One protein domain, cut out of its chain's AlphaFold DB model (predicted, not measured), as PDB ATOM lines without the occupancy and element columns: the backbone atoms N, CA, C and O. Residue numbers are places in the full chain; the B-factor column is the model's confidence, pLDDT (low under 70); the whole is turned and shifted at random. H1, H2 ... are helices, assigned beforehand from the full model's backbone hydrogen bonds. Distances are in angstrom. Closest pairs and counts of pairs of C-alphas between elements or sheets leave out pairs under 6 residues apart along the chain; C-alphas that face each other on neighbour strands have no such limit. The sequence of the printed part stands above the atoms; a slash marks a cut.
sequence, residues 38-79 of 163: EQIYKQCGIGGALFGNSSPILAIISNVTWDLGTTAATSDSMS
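Overview. This is residues 38 to 79 of the 163 residues of an uncharacterized protein of Psychrobacter sp. DAB_AL32B (UniProt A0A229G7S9). H3 and H4 make a wide V, with H1 set between its arms and crossing both, while H2 folds beside H3 as a short helical hairpin. The printed part has 42 residues, all helix in class, with four named helices in the order H1, H2, H3, H4. It is compact, with a radius of gyration of the C-alphas of 8.6 A and spans of 26 by 17 by 13 A.

Arrangement. H1, residues 38 to 43, and H2, residues 46 to 51, touch only at the corner, C-alphas 42 and 48 being closest at 3.9 A. H2 and H3, residues 56 to 67, form a hairpin at a shallow tilt of 30 degrees, opposite ways; their closest C-alphas, 47 and 59, are 4.1 A apart. H1 touches H3, C-alphas 41 and 60 being closest at 5.6 A, about perpendicular at 73 degrees. H1 touches H4, residues 70 to 78, with closest C-alphas 41 and 72 at 5.6 A, about perpendicular at 78 degrees. H3, with residue 63 alone, and H4 only just touch, only at the corner, with 3 pairs of C-alphas within 8 A; the closest, 63 and 72, are 7.0 A apart. In H1, H2, H3 and H4 every O i to N i+4 pair is within hydrogen-bond range.

Along the chain. H1 begins at C-alpha 38 (44.865, 60.958, -96.927). H3 is 16.7 A long and H4 11.9 A, ending at C-alpha 78 (60.005, 55.109, -90.477).

Size, cuts and confidence. The C-alphas farthest apart, of Ser 54 and Met 78, are 25.6 A apart. The printed part has no cut, and its three links are tight. Residue 53 is under 70 in pLDDT.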
ATOM      1  N   GLU A  38      46.074  61.421 -97.610       78.31
ATOM      2  CA  GLU A  38      44.865  60.958 -96.927       78.31
ATOM      3  C   GLU A  38      45.123  59.651 -96.163       78.31
ATOM      4  O   GLU A  38      44.802  59.552 -94.975       78.31
ATOM      5  N   GLN A  39      45.706  58.644 -96.819       81.12
ATOM      6  CA  GLN A  39      46.022  57.367 -96.177       81.12
ATOM      7  C   GLN A  39      46.992  57.563 -95.015       81.12
ATOM      8  O   GLN A  39      46.747  57.030 -93.939       81.12
ATOM      9  N   ILE A  40      48.028  58.378 -95.189       81.50
ATOM     10  CA  ILE A  40      49.040  58.648 -94.160       81.50
ATOM     11  C   ILE A  40      48.416  59.329 -92.943       81.50
ATOM     12  O   ILE A  40      48.629  58.899 -91.813       81.50
ATOM     13  N   TYR A  41      47.574  60.338 -93.149       83.44
ATOM     14  CA  TYR A  41      46.934  61.057 -92.047       83.44
ATOM     15  C   TYR A  41      45.878  60.200 -91.340       83.44
ATOM     16  O   TYR A  41      45.753  60.264 -90.118       83.44
ATOM     17  N   LYS A  42      45.168  59.325 -92.057       81.31
ATOM     18  CA  LYS A  42      44.230  58.372 -91.437       81.31
ATOM     19  C   LYS A  42      44.946  57.231 -90.714       81.31
ATOM     20  O   LYS A  42      44.413  56.680 -89.748       81.31
ATOM     21  N   GLN A  43      46.133  56.849 -91.177       77.69
ATOM     22  CA  GLN A  43      46.794  55.627 -90.728       77.69
ATOM     23  C   GLN A  43      47.939  55.840 -89.749       77.69
ATOM     24  O   GLN A  43      48.126  54.975 -88.905       77.69
ATOM     25  N   CYS A  44      48.666  56.953 -89.820       75.50
ATOM     26  CA  CYS A  44      49.969  57.061 -89.168       75.50
ATOM     27  C   CYS A  44      50.148  58.266 -88.235       75.50
ATOM     28  O   CYS A  44      51.276  58.565 -87.873       75.50
ATOM     29  N   GLY A  45      49.090  58.953 -87.797       77.69
ATOM     30  CA  GLY A  45      49.236  60.094 -86.885       77.69
ATOM     31  C   GLY A  45      48.098  60.264 -85.887       77.69
ATOM     32  O   GLY A  45      47.122  59.510 -85.901       77.69
ATOM     33  N   ILE A  46      48.222  61.287 -85.036       82.19
ATOM     34  CA  ILE A  46      47.260  61.621 -83.972       82.19
ATOM     35  C   ILE A  46      45.855  61.812 -84.548       82.19
ATOM     36  O   ILE A  46      44.888  61.276 -84.016       82.19
ATOM     37  N   GLY A  47      45.723  62.505 -85.683       80.38
ATOM     38  CA  GLY A  47      44.415  62.694 -86.313       80.38
ATOM     39  C   GLY A  47      43.802  61.383 -86.809       80.38
ATOM     40  O   GLY A  47      42.592  61.185 -86.706       80.38
ATOM     41  N   GLY A  48      44.630  60.449 -87.273       80.56
ATOM     42  CA  GLY A  48      44.199  59.098 -87.621       80.56
ATOM     43  C   GLY A  48      43.764  58.291 -86.398       80.56
ATOM     44  O   GLY A  48      42.792  57.548 -86.479       80.56
ATOM     45  N   ALA A  49      44.437  58.467 -85.261       76.19
ATOM     46  CA  ALA A  49      44.033  57.878 -83.985       76.19
ATOM     47  C   ALA A  49      42.687  58.438 -83.481       76.19
ATOM     48  O   ALA A  49      41.841  57.677 -83.027       76.19
ATOM     49  N   LEU A  50      42.463  59.751 -83.605       76.00
ATOM     50  CA  LEU A  50      41.246  60.419 -83.126       76.00
ATOM     51  C   LEU A  50      40.029  60.199 -84.040       76.00
ATOM     52  O   LEU A  50      38.912  60.008 -83.563       76.00
ATOM     53  N   PHE A  51      40.231  60.254 -85.357       79.19
ATOM     54  CA  PHE A  51      39.136  60.375 -86.323       79.19
ATOM     55  C   PHE A  51      39.205  59.376 -87.479       79.19
ATOM     56  O   PHE A  51      38.333  59.410 -88.348       79.19
ATOM     57  N   GLY A  52      40.189  58.473 -87.504       73.25
ATOM     58  CA  GLY A  52      40.415  57.550 -88.624       73.25
ATOM     59  C   GLY A  52      39.200  56.694 -88.994       73.25
ATOM     60  O   GLY A  52      38.988  56.436 -90.178       73.25
ATOM     61  N   ASN A  53      38.374  56.337 -88.004       69.56
ATOM     62  CA  ASN A  53      37.155  55.537 -88.183       69.56
ATOM     63  C   ASN A  53      35.864  56.373 -88.257       69.56
ATOM     64  O   ASN A  53      34.826  55.852 -88.655       69.56
ATOM     65  N   SER A  54      35.920  57.654 -87.885       71.19
ATOM     66  CA  SER A  54      34.733  58.507 -87.719       71.19
ATOM     67  C   SER A  54      34.595  59.542 -88.833       71.19
ATOM     68  O   SER A  54      33.496  59.790 -89.320       71.19
ATOM     69  N   SER A  55      35.699  60.176 -89.241       74.62
ATOM     70  CA  SER A  55      35.698  61.169 -90.315       74.62
ATOM     71  C   SER A  55      37.101  61.366 -90.908       74.62
ATOM     72  O   SER A  55      37.987  61.900 -90.232       74.62
ATOM     73  N   PRO A  56      37.304  61.030 -92.196       73.00
ATOM     74  CA  PRO A  56      38.558  61.279 -92.910       73.00
ATOM     75  C   PRO A  56      38.993  62.751 -92.876       73.00
ATOM     76  O   PRO A  56      40.173  63.049 -92.719       73.00
ATOM     77  N   ILE A  57      38.035  63.675 -92.970       72.31
ATOM     78  CA  ILE A  57      38.297  65.120 -92.980       72.31
ATOM     79  C   ILE A  57      38.794  65.583 -91.609       72.31
ATOM     80  O   ILE A  57      39.758  66.343 -91.532       72.31
ATOM     81  N   LEU A  58      38.190  65.093 -90.523       77.31
ATOM     82  CA  LEU A  58      38.651  65.429 -89.174       77.31
ATOM     83  C   LEU A  58      40.027  64.821 -88.885       77.31
ATOM     84  O   LEU A  58      40.847  65.471 -88.242       77.31
ATOM     85  N   ALA A  59      40.324  63.632 -89.419       77.69
ATOM     86  CA  ALA A  59      41.655  63.040 -89.303       77.69
ATOM     87  C   ALA A  59      42.714  63.918 -89.977       77.69
ATOM     88  O   ALA A  59      43.776  64.159 -89.404       77.69
ATOM     89  N   ILE A  60      42.414  64.453 -91.161       75.19
ATOM     90  CA  ILE A  60      43.314  65.364 -91.875       75.19
ATOM     91  C   ILE A  60      43.506  66.664 -91.088       75.19
ATOM     92  O   ILE A  60      44.639  67.010 -90.750       75.19
ATOM     93  N   ILE A  61      42.412  67.349 -90.737       78.31
ATOM     94  CA  ILE A  61      42.456  68.627 -90.007       78.31
ATOM     95  C   ILE A  61      43.199  68.469 -88.680       78.31
ATOM     96  O   ILE A  61      43.997  69.328 -88.309       78.31
ATOM     97  N   SER A  62      42.976  67.366 -87.968       76.00
ATOM     98  CA  SER A  62      43.598  67.135 -86.672       76.00
ATOM     99  C   SER A  62      45.086  66.829 -86.777       76.00
ATOM    100  O   SER A  62      45.833  67.310 -85.938       76.00
ATOM    101  N   ASN A  63      45.555  66.093 -87.790       78.81
ATOM    102  CA  ASN A  63      47.001  65.929 -87.983       78.81
ATOM    103  C   ASN A  63      47.675  67.282 -88.228       78.81
ATOM    104  O   ASN A  63      48.706  67.563 -87.621       78.81
ATOM    105  N   VAL A  64      47.052  68.143 -89.039       77.12
ATOM    106  CA  VAL A  64      47.547  69.503 -89.293       77.12
ATOM    107  C   VAL A  64      47.506  70.362 -88.025       77.12
ATOM    108  O   VAL A  64      48.462  71.065 -87.728       77.12
ATOM    109  N   THR A  65      46.426  70.294 -87.250       76.88
ATOM    110  CA  THR A  65      46.241  71.145 -86.062       76.88
ATOM    111  C   THR A  65      47.162  70.749 -84.907       76.88
ATOM    112  O   THR A  65      47.619  71.618 -84.173       76.88
ATOM    113  N   TRP A  66      47.418  69.452 -84.726       75.06
ATOM    114  CA  TRP A  66      48.143  68.932 -83.564       75.06
ATOM    115  C   TRP A  66      49.652  68.914 -83.757       75.06
ATOM    116  O   TRP A  66      50.379  69.170 -82.806       75.06
ATOM    117  N   ASP A  67      50.109  68.620 -84.972       72.44
ATOM    118  CA  ASP A  67      51.539  68.492 -85.251       72.44
ATOM    119  C   ASP A  67      51.876  68.817 -86.716       72.44
ATOM    120  O   ASP A  67      52.780  68.235 -87.299       72.44
ATOM    121  N   LEU A  68      51.088  69.664 -87.395       81.44
ATOM    122  CA  LEU A  68      51.290  69.998 -88.821       81.44
ATOM    123  C   LEU A  68      51.426  68.764 -89.748       81.44
ATOM    124  O   LEU A  68      51.950  68.849 -90.857       81.44
ATOM    125  N   GLY A  69      50.951  67.601 -89.297       71.50
ATOM    126  CA  GLY A  69      51.108  66.308 -89.948       71.50
ATOM    127  C   GLY A  69      52.520  65.708 -89.930       71.50
ATOM    128  O   GLY A  69      52.709  64.675 -90.579       71.50
ATOM    129  N   THR A  70      53.497  66.273 -89.208       79.19
ATOM    130  CA  THR A  70      54.878  65.755 -89.183       79.19
ATOM    131  C   THR A  70      54.988  64.390 -88.520       79.19
ATOM    132  O   THR A  70      55.703  63.528 -89.030       79.19
ATOM    133  N   THR A  71      54.209  64.126 -87.474       81.38
ATOM    134  CA  THR A  71      54.102  62.805 -86.841       81.38
ATOM    135  C   THR A  71      53.570  61.776 -87.832       81.38
ATOM    136  O   THR A  71      54.103  60.670 -87.917       81.38
ATOM    137  N   ALA A  72      52.562  62.151 -88.628       77.44
ATOM    138  CA  ALA A  72      51.982  61.263 -89.628       77.44
ATOM    139  C   ALA A  72      52.981  60.916 -90.738       77.44
ATOM    140  O   ALA A  72      53.151  59.742 -91.070       77.44
ATOM    141  N   ALA A  73      53.685  61.923 -91.258       81.25
ATOM    142  CA  ALA A  73      54.702  61.744 -92.292       81.25
ATOM    143  C   ALA A  73      55.932  60.968 -91.787       81.25
ATOM    144  O   ALA A  73      56.423  60.069 -92.470       81.25
ATOM    145  N   THR A  74      56.409  61.268 -90.576       78.69
ATOM    146  CA  THR A  74      57.571  60.587 -89.981       78.69
ATOM    147  C   THR A  74      57.249  59.127 -89.673       78.69
ATOM    148  O   THR A  74      58.061  58.251 -89.957       78.69
ATOM    149  N   SER A  75      56.048  58.839 -89.163       78.31
ATOM    150  CA  SER A  75      55.615  57.466 -88.875       78.31
ATOM    151  C   SER A  75      55.410  56.642 -90.150       78.31
ATOM    152  O   SER A  75      55.754  55.463 -90.173       78.31
ATOM    153  N   ASP A  76      54.899  57.256 -91.223       80.81
ATOM    154  CA  ASP A  76      54.849  56.631 -92.551       80.81
ATOM    155  C   ASP A  76      56.248  56.337 -93.100       80.81
ATOM    156  O   ASP A  76      56.473  55.244 -93.605       80.81
ATOM    157  N   SER A  77      57.196  57.260 -92.936       81.38
ATOM    158  CA  SER A  77      58.563  57.088 -93.445       81.38
ATOM    159  C   SER A  77      59.356  56.033 -92.666       81.38
ATOM    160  O   SER A  77      60.115  55.271 -93.257       81.38
ATOM    161  N   MET A  78      59.201  55.984 -91.340       79.44
ATOM    162  CA  MET A  78      60.005  55.109 -90.477       79.44
ATOM    163  C   MET A  78      59.416  53.707 -90.332       79.44
ATOM    164  O   MET A  78      60.159  52.738 -90.180       79.44
ATOM    165  N   SER A  79      58.088  53.571 -90.301       75.25
ATOM    166  CA  SER A  79      57.441  52.274 -90.068       75.25
ATOM    167  C   SER A  79      56.036  52.213 -90.689       75.25
ATOM    168  O   SER A  79      55.028  52.139 -89.973       75.25
TER     169      SER A  79